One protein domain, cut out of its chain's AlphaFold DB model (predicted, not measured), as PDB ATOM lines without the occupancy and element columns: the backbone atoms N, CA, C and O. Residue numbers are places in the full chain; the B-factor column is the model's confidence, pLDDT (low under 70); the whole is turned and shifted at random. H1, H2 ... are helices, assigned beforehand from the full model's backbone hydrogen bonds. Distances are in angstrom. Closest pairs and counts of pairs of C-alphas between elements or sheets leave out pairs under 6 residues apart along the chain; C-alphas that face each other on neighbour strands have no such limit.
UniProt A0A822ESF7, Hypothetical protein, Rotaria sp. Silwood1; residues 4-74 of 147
ATOM      1  N   GLN A   4     138.633 173.558 138.691       77.31
ATOM      2  CA  GLN A   4     137.618 173.916 139.688       77.31
ATOM      3  C   GLN A   4     138.259 174.388 140.990       77.31
ATOM      4  O   GLN A   4     137.881 175.439 141.513       77.31
ATOM      5  N   ARG A   5     139.300 173.687 141.453       78.81
ATOM      6  CA  ARG A   5     140.087 174.113 142.617       78.81
ATOM      7  C   ARG A   5     140.691 175.500 142.421       78.81
ATOM      8  O   ARG A   5     140.712 176.303 143.353       78.81
ATOM      9  N   HIS A   6     141.169 175.799 141.214       81.88
ATOM     10  CA  HIS A   6     141.764 177.099 140.939       81.88
ATOM     11  C   HIS A   6     140.736 178.237 140.908       81.88
ATOM     12  O   HIS A   6     141.024 179.326 141.402       81.88
ATOM     13  N   LYS A   7     139.508 177.980 140.430       80.88
ATOM     14  CA  LYS A   7     138.424 178.982 140.413       80.88
ATOM     15  C   LYS A   7     138.092 179.507 141.806       80.88
ATOM     16  O   LYS A   7     137.883 180.705 141.972       80.88
ATOM     17  N   LEU A   8     138.110 178.633 142.811       81.88
ATOM     18  CA  LEU A   8     137.780 178.993 144.191       81.88
ATOM     19  C   LEU A   8     138.741 180.027 144.795       81.88
ATOM     20  O   LEU A   8     138.297 180.907 145.530       81.88
ATOM     21  N   TRP A   9     140.043 179.948 144.496       83.44
ATOM     22  CA  TRP A   9     140.996 180.947 144.986       83.44
ATOM     23  C   TRP A   9     141.062 182.176 144.082       83.44
ATOM     24  O   TRP A   9     141.178 183.279 144.605       83.44
ATOM     25  N   ALA A  10     140.928 182.029 142.759       82.25
ATOM     26  CA  ALA A  10     140.959 183.169 141.841       82.25
ATOM     27  C   ALA A  10     139.815 184.158 142.087       82.25
ATOM     28  O   ALA A  10     140.029 185.360 141.973       82.25
ATOM     29  N   ASN A  11     138.650 183.684 142.539       80.19
ATOM     30  CA  ASN A  11     137.539 184.550 142.945       80.19
ATOM     31  C   ASN A  11     137.897 185.516 144.090       80.19
ATOM     32  O   ASN A  11     137.219 186.522 144.274       80.19
ATOM     33  N   LYS A  12     138.963 185.242 144.856       86.69
ATOM     34  CA  LYS A  12     139.469 186.146 145.903       86.69
ATOM     35  C   LYS A  12     140.368 187.260 145.352       86.69
ATOM     36  O   LYS A  12     140.704 188.177 146.095       86.69
ATOM     37  N   PHE A  13     140.767 187.194 144.079       81.56
ATOM     38  CA  PHE A  13     141.702 188.129 143.457       81.56
ATOM     39  C   PHE A  13     141.079 188.782 142.218       81.56
ATOM     40  O   PHE A  13     141.114 188.198 141.135       81.56
ATOM     41  N   PRO A  14     140.601 190.035 142.315       73.38
ATOM     42  CA  PRO A  14     139.934 190.714 141.200       73.38
ATOM     43  C   PRO A  14     140.845 190.947 139.981       73.38
ATOM     44  O   PRO A  14     140.362 191.219 138.890       73.38
ATOM     45  N   LYS A  15     142.170 190.819 140.143       75.00
ATOM     46  CA  LYS A  15     143.151 190.926 139.050       75.00
ATOM     47  C   LYS A  15     143.267 189.655 138.198       75.00
ATOM     48  O   LYS A  15     143.889 189.696 137.139       75.00
ATOM     49  N   VAL A  16     142.719 188.522 138.643       81.94
ATOM     50  CA  VAL A  16     142.783 187.258 137.900       81.94
ATOM     51  C   VAL A  16     141.607 187.196 136.926       81.94
ATOM     52  O   VAL A  16     140.481 186.915 137.319       81.94
ATOM     53  N   LYS A  17     141.875 187.464 135.641       71.81
ATOM     54  CA  LYS A  17     140.840 187.578 134.595       71.81
ATOM     55  C   LYS A  17     140.253 186.227 134.163       71.81
ATOM     56  O   LYS A  17     139.070 186.145 133.852       71.81
ATOM     57  N   ALA A  18     141.066 185.170 134.131       79.31
ATOM     58  CA  ALA A  18     140.624 183.829 133.756       79.31
ATOM     59  C   ALA A  18     141.589 182.751 134.266       79.31
ATOM     60  O   ALA A  18     142.783 182.995 134.436       79.31
ATOM     61  N   ILE A  19     141.072 181.535 134.461       85.19
ATOM     62  CA  ILE A  19     141.882 180.335 134.704       85.19
ATOM     63  C   ILE A  19     141.754 179.438 133.498       85.19
ATOM     64  O   ILE A  19     140.683 178.886 133.233       85.19
ATOM     65  N   ILE A  20     142.868 179.280 132.804       85.94
ATOM     66  CA  ILE A  20     142.918 178.587 131.533       85.94
ATOM     67  C   ILE A  20     143.855 177.397 131.684       85.94
ATOM     68  O   ILE A  20     144.990 177.531 132.135       85.94
ATOM     69  N   THR A  21     143.346 176.214 131.360       84.81
ATOM     70  CA  THR A  21     144.083 174.948 131.489       84.81
ATOM     71  C   THR A  21     144.426 174.328 130.140       84.81
ATOM     72  O   THR A  21     145.138 173.331 130.108       84.81
ATOM     73  N   GLN A  22     143.894 174.885 129.050       87.38
ATOM     74  CA  GLN A  22     144.059 174.414 127.677       87.38
ATOM     75  C   GLN A  22     144.569 175.563 126.807       87.38
ATOM     76  O   GLN A  22     144.088 176.690 126.922       87.38
ATOM     77  N   VAL A  23     145.532 175.281 125.930       87.50
ATOM     78  CA  VAL A  23     146.155 176.305 125.075       87.50
ATOM     79  C   VAL A  23     145.143 176.894 124.089       87.50
ATOM     80  O   VAL A  23     145.134 178.103 123.877       87.50
ATOM     81  N   ASP A  24     144.225 176.084 123.564       89.81
ATOM     82  CA  ASP A  24     143.195 176.557 122.630       89.81
ATOM     83  C   ASP A  24     142.221 177.548 123.277       89.81
ATOM     84  O   ASP A  24     141.817 178.532 122.656       89.81
ATOM     85  N   GLU A  25     141.892 177.336 124.554       85.69
ATOM     86  CA  GLU A  25     141.071 178.259 125.342       85.69
ATOM     87  C   GLU A  25     141.812 179.588 125.559       85.69
ATOM     88  O   GLU A  25     141.208 180.654 125.454       85.69
ATOM     89  N   LEU A  26     143.136 179.550 125.753       87.62
ATOM     90  CA  LEU A  26     143.960 180.756 125.863       87.62
ATOM     91  C   LEU A  26     143.990 181.533 124.548       87.62
ATOM     92  O   LEU A  26     143.765 182.742 124.539       87.62
ATOM     93  N   ILE A  27     144.229 180.836 123.439       87.75
ATOM     94  CA  ILE A  27     144.256 181.440 122.106       87.75
ATOM     95  C   ILE A  27     142.887 182.040 121.769       87.75
ATOM     96  O   ILE A  27     142.821 183.136 121.215       87.75
ATOM     97  N   SER A  28     141.796 181.358 122.122       87.06
ATOM     98  CA  SER A  28     140.434 181.869 121.956       87.06
ATOM     99  C   SER A  28     140.209 183.153 122.761       87.06
ATOM    100  O   SER A  28     139.808 184.163 122.181       87.06
ATOM    101  N   CYS A  29     140.552 183.164 124.054       82.94
ATOM    102  CA  CYS A  29     140.430 184.352 124.902       82.94
ATOM    103  C   CYS A  29     141.241 185.538 124.365       82.94
ATOM    104  O   CYS A  29     140.713 186.643 124.274       82.94
ATOM    105  N   ILE A  30     142.492 185.310 123.952       84.50
ATOM    106  CA  ILE A  30     143.353 186.362 123.392       84.50
ATOM    107  C   ILE A  30     142.773 186.903 122.084       84.50
ATOM    108  O   ILE A  30     142.771 188.111 121.875       84.50
ATOM    109  N   LYS A  31     142.255 186.040 121.201       84.69
ATOM    110  CA  LYS A  31     141.629 186.475 119.942       84.69
ATOM    111  C   LYS A  31     140.381 187.321 120.180       84.69
ATOM    112  O   LYS A  31     140.184 188.303 119.472       84.69
ATOM    113  N   VAL A  32     139.553 186.952 121.158       81.38
ATOM    114  CA  VAL A  32     138.364 187.729 121.540       81.38
ATOM    115  C   VAL A  32     138.771 189.085 122.107       81.38
ATOM    116  O   VAL A  32     138.288 190.103 121.619       81.38
ATOM    117  N   ASP A  33     139.706 189.110 123.059       75.44
ATOM    118  CA  ASP A  33     140.237 190.354 123.625       75.44
ATOM    119  C   ASP A  33     140.842 191.251 122.527       75.44
ATOM    120  O   ASP A  33     140.556 192.444 122.467       75.44
ATOM    121  N   HIS A  34     141.614 190.674 121.603       70.12
ATOM    122  CA  HIS A  34     142.217 191.390 120.474       70.12
ATOM    123  C   HIS A  34     141.186 191.940 119.487       70.12
ATOM    124  O   HIS A  34     141.356 193.038 118.966       70.12
ATOM    125  N   ASN A  35     140.106 191.205 119.220       70.12
ATOM    126  CA  ASN A  35     139.033 191.689 118.354       70.12
ATOM    127  C   ASN A  35     138.228 192.816 119.007       70.12
ATOM    128  O   ASN A  35     137.880 193.768 118.315       70.12
ATOM    129  N   ILE A  36     137.980 192.751 120.319       64.50
ATOM    130  CA  ILE A  36     137.374 193.865 121.065       64.50
ATOM    131  C   ILE A  36     138.265 195.109 120.951       64.50
ATOM    132  O   ILE A  36     137.764 196.191 120.670       64.50
ATOM    133  N   LEU A  37     139.585 194.946 121.083       56.50
ATOM    134  CA  LEU A  37     140.546 196.038 120.910       56.50
ATOM    135  C   LEU A  37     140.607 196.571 119.471       56.50
ATOM    136  O   LEU A  37     140.844 197.754 119.293       56.50
ATOM    137  N   LYS A  38     140.383 195.733 118.451       54.84
ATOM    138  CA  LYS A  38     140.354 196.153 117.037       54.84
ATOM    139  C   LYS A  38     139.092 196.910 116.633       54.84
ATOM    140  O   LYS A  38     139.171 197.752 115.751       54.84
ATOM    141  N   ILE A  39     137.938 196.581 117.218       55.84
ATOM    142  CA  ILE A  39     136.676 197.302 116.962       55.84
ATOM    143  C   ILE A  39     136.774 198.746 117.481       55.84
ATOM    144  O   ILE A  39     136.125 199.644 116.953       55.84
ATOM    145  N   VAL A  40     137.624 198.974 118.483       52.97
ATOM    146  CA  VAL A  40     138.009 200.301 118.957       52.97
ATOM    147  C   VAL A  40     139.233 200.757 118.156       52.97
ATOM    148  O   VAL A  40     140.362 200.627 118.606       52.97
ATOM    149  N   GLU A  41     139.031 201.288 116.948       46.09
ATOM    150  CA  GLU A  41     140.097 201.914 116.134       46.09
ATOM    151  C   GLU A  41     140.727 203.173 116.790       46.09
ATOM    152  O   GLU A  41     141.591 203.821 116.203       46.09
ATOM    153  N   GLU A  42     140.335 203.510 118.020       46.81
ATOM    154  CA  GLU A  42     140.884 204.590 118.840       46.81
ATOM    155  C   GLU A  42     141.878 204.070 119.893       46.81
ATOM    156  O   GLU A  42     141.763 202.937 120.376       46.81
ATOM    157  N   PRO A  43     142.879 204.883 120.279       43.03
ATOM    158  CA  PRO A  43     143.906 204.455 121.208       43.03
ATOM    159  C   PRO A  43     143.275 204.161 122.574       43.03
ATOM    160  O   PRO A  43     142.904 205.062 123.315       43.03
ATOM    161  N   LEU A  44     143.225 202.864 122.895       48.00
ATOM    162  CA  LEU A  44     142.856 202.256 124.176       48.00
ATOM    163  C   LEU A  44     141.345 202.248 124.468       48.00
ATOM    164  O   LEU A  44     140.764 203.223 124.931       48.00
ATOM    165  N   ALA A  45     140.728 201.070 124.317       44.56
ATOM    166  CA  ALA A  45     139.392 200.774 124.826       44.56
ATOM    167  C   ALA A  45     139.345 200.970 126.353       44.56
ATOM    168  O   ALA A  45     139.682 200.075 127.133       44.56
ATOM    169  N   ILE A  46     138.937 202.156 126.795       49.66
ATOM    170  CA  ILE A  46     138.602 202.398 128.191       49.66
ATOM    171  C   ILE A  46     137.298 201.636 128.441       49.66
ATOM    172  O   ILE A  46     136.249 201.982 127.901       49.66
ATOM    173  N   ASN A  47     137.340 200.593 129.269       48.06
ATOM    174  CA  ASN A  47     136.121 199.976 129.787       48.06
ATOM    175  C   ASN A  47     135.493 200.947 130.809       48.06
ATOM    176  O   ASN A  47     135.672 200.806 132.014       48.06
ATOM    177  N   ILE A  48     134.819 201.990 130.310       47.94
ATOM    178  CA  ILE A  48     134.167 203.039 131.114       47.94
ATOM    179  C   ILE A  48     132.936 202.478 131.841       47.94
ATOM    180  O   ILE A  48     132.577 202.946 132.919       47.94
ATOM    181  N   PHE A  49     132.312 201.434 131.296       42.25
ATOM    182  CA  PHE A  49     131.052 200.894 131.797       42.25
ATOM    183  C   PHE A  49     131.230 199.530 132.471       42.25
ATOM    184  O   PHE A  49     130.640 198.538 132.053       42.25
ATOM    185  N   THR A  50     131.993 199.458 133.564       40.22
ATOM    186  CA  THR A  50     131.679 198.452 134.592       40.22
ATOM    187  C   THR A  50     130.531 199.000 135.431       40.22
ATOM    188  O   THR A  50     130.733 199.719 136.410       40.22
ATOM    189  N   THR A  51     129.304 198.718 135.002       43.78
ATOM    190  CA  THR A  51     128.078 199.022 135.741       43.78
ATOM    191  C   THR A  51     128.064 198.227 137.049       43.78
ATOM    192  O   THR A  51     127.859 197.017 137.045       43.78
ATOM    193  N   GLY A  52     128.293 198.887 138.190       42.62
ATOM    194  CA  GLY A  52     128.012 198.249 139.483       42.62
ATOM    195  C   GLY A  52     128.667 198.824 140.734       42.62
ATOM    196  O   GLY A  52     128.160 198.587 141.823       42.62
ATOM    197  N   THR A  53     129.741 199.604 140.637       39.28
ATOM    198  CA  THR A  53     130.363 200.208 141.826       39.28
ATOM    199  C   THR A  53     130.769 201.635 141.519       39.28
ATOM    200  O   THR A  53     131.305 201.890 140.446       39.28
ATOM    201  N   SER A  54     130.477 202.539 142.456       47.72
ATOM    202  CA  SER A  54     130.898 203.944 142.522       47.72
ATOM    203  C   SER A  54     132.169 204.271 141.728       47.72
ATOM    204  O   SER A  54     133.105 203.476 141.716       47.72
ATOM    205  N   THR A  55     132.245 205.491 141.199       46.56
ATOM    206  CA  THR A  55     133.372 206.148 140.498       46.56
ATOM    207  C   THR A  55     134.795 205.943 141.063       46.56
ATOM    208  O   THR A  55     135.754 206.359 140.429       46.56
ATOM    209  N   GLY A  56     134.981 205.255 142.193       50.16
ATOM    210  CA  GLY A  56     136.269 204.811 142.735       50.16
ATOM    211  C   GLY A  56     136.983 203.679 141.976       50.16
ATOM    212  O   GLY A  56     138.065 203.285 142.398       50.16
ATOM    213  N   GLY A  57     136.421 203.141 140.885       51.91
ATOM    214  CA  GLY A  57     137.075 202.111 140.056       51.91
ATOM    215  C   GLY A  57     137.857 202.641 138.847       51.91
ATOM    216  O   GLY A  57     138.730 201.947 138.326       51.91
ATOM    217  N   VAL A  58     137.566 203.864 138.397       58.66
ATOM    218  CA  VAL A  58     138.178 204.452 137.199       58.66
ATOM    219  C   VAL A  58     139.246 205.440 137.650       58.66
ATOM    220  O   VAL A  58     138.948 206.425 138.319       58.66
ATOM    221  N   ASN A  59     140.511 205.169 137.322       70.06
ATOM    222  CA  ASN A  59     141.608 206.064 137.677       70.06
ATOM    223  C   ASN A  59     141.443 207.393 136.917       70.06
ATOM    224  O   ASN A  59     141.762 207.470 135.731       70.06
ATOM    225  N   GLY A  60     140.944 208.434 137.588       72.94
ATOM    226  CA  GLY A  60     140.709 209.749 136.983       72.94
ATOM    227  C   GLY A  60     141.956 210.338 136.318       72.94
ATOM    228  O   GLY A  60     141.845 210.922 135.243       72.94
ATOM    229  N   GLN A  61     143.145 210.080 136.876       75.56
ATOM    230  CA  GLN A  61     144.419 210.508 136.288       75.56
ATOM    231  C   GLN A  61     144.703 209.808 134.959       75.56
ATOM    232  O   GLN A  61     145.242 210.409 134.030       75.56
ATOM    233  N   PHE A  62     144.316 208.537 134.845       77.44
ATOM    234  CA  PHE A  62     144.444 207.791 133.600       77.44
ATOM    235  C   PHE A  62     143.508 208.357 132.530       77.44
ATOM    236  O   PHE A  62     143.958 208.614 131.420       77.44
ATOM    237  N   ILE A  63     142.240 208.621 132.868       80.75
ATOM    238  CA  ILE A  63     141.276 209.225 131.932       80.75
ATOM    239  C   ILE A  63     141.747 210.606 131.479       80.75
ATOM    240  O   ILE A  63     141.755 210.887 130.284       80.75
ATOM    241  N   PHE A  64     142.197 211.439 132.418       82.62
ATOM    242  CA  PHE A  64     142.776 212.741 132.108       82.62
ATOM    243  C   PHE A  64     143.963 212.613 131.145       82.62
ATOM    244  O   PHE A  64     144.010 213.311 130.136       82.62
ATOM    245  N   SER A  65     144.874 211.671 131.406       82.25
ATOM    246  CA  SER A  65     146.035 211.419 130.547       82.25
ATOM    247  C   SER A  65     145.629 210.970 129.139       82.25
ATOM    248  O   SER A  65     146.215 211.441 128.169       82.25
ATOM    249  N   GLN A  66     144.609 210.112 129.004       82.75
ATOM    250  CA  GLN A  66     144.090 209.685 127.697       82.75
ATOM    251  C   GLN A  66     143.521 210.863 126.904       82.75
ATOM    252  O   GLN A  66     143.918 211.085 125.763       82.75
ATOM    253  N   VAL A  67     142.651 211.662 127.529       85.81
ATOM    254  CA  VAL A  67     142.063 212.848 126.889       85.81
ATOM    255  C   VAL A  67     143.146 213.862 126.517       85.81
ATOM    256  O   VAL A  67     143.097 214.443 125.436       85.81
ATOM    257  N   LEU A  68     144.149 214.060 127.377       86.94
ATOM    258  CA  LEU A  68     145.278 214.943 127.094       86.94
ATOM    259  C   LEU A  68     146.070 214.467 125.869       86.94
ATOM    260  O   LEU A  68     146.307 215.268 124.968       86.94
ATOM    261  N   ILE A  69     146.446 213.186 125.808       86.31
ATOM    262  CA  ILE A  69     147.166 212.607 124.661       86.31
ATOM    263  C   ILE A  69     146.350 212.785 123.379       86.31
ATOM    264  O   ILE A  69     146.872 213.268 122.377       86.31
ATOM    265  N   ASP A  70     145.063 212.460 123.421       84.88
ATOM    266  CA  ASP A  70     144.154 212.551 122.281       84.88
ATOM    267  C   ASP A  70     143.986 214.004 121.782       84.88
ATOM    268  O   ASP A  70     144.044 214.296 120.585       84.88
ATOM    269  N   CYS A  71     143.884 214.970 122.701       87.50
ATOM    270  CA  CYS A  71     143.927 216.396 122.374       87.50
ATOM    271  C   CYS A  71     145.258 216.805 121.730       87.50
ATOM    272  O   CYS A  71     145.253 217.477 120.699       87.50
ATOM    273  N   LEU A  72     146.391 216.395 122.304       87.00
ATOM    274  CA  LEU A  72     147.722 216.736 121.797       87.00
ATOM    275  C   LEU A  72     147.962 216.188 120.388       87.00
ATOM    276  O   LEU A  72     148.473 216.918 119.541       87.00
ATOM    277  N   LEU A  73     147.546 214.951 120.113       85.19
ATOM    278  CA  LEU A  73     147.699 214.315 118.801       85.19
ATOM    279  C   LEU A  73     146.882 215.008 117.702       85.19
ATOM    280  O   LEU A  73     147.293 215.017 116.541       85.19
ATOM    281  N   ARG A  74     145.745 215.626 118.048       86.06
ATOM    282  CA  ARG A  74     144.900 216.370 117.096       86.06
ATOM    283  C   ARG A  74     145.366 217.806 116.844       86.06
ATOM    284  O   ARG A  74     144.962 218.418 115.853       86.06
TER     285      ARG A  74
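What this domain is: This is residues 4 to 74 of the 147 residues of the protein "Hypothetical protein" of Rotaria sp. Silwood1 (UniProt A0A822ESF7). Three helices are strung along a loose, open frame: H2, the longest, makes one side of it, H1 lies at one end of the long axis across a gap from the beginning of H2, and H3 lies at the other end. Two looping links join them; the first folds back from H1 to H2, and the second swings out, residues 51 to 56 sticking out, before it reaches H3. The printed part has 71 residues with three named helices in the order H1, H2, H3 and no named strand; its class is all helix. It is loose, with a radius of gyration of the C-alphas of 16.1 A, and elongated, spanning 48 by 29 by 16 A.

Where its parts are: H2 is residues 23 to 39, 24.4 A from first to last C-alpha, beginning at C-alpha 23 at (146.155, 176.305, 125.075). H1 is residues 4 to 10, 10.1 A long, beginning at C-alpha 4 at (137.618, 173.916, 139.688). H3 is residues 60 to 74, 21.4 A long, ending at C-alpha 74 at (144.900, 216.370, 117.096).

How they stand to each other: H2 touches no helix, and its residues 30 to 35 stand free. H2 is apart from H1 and from H3, with no C-alpha of the one within 8 A of the other. H1 and H3 are apart by the same distance test. Each O i to N i+4 pair is within hydrogen-bond range in H2 and H3, and 2 of 3 are in H1.

The domain as a whole: The C-alphas of Arg 5 and Arg 74, the two farthest apart, are 49.6 A apart. The printed part has no cut. Both links are long: 12 residues from H1 to H2, 20 from H2 to H3. The mean pLDDT of the printed part is 71.1, and residues 36 to 58 are under 70.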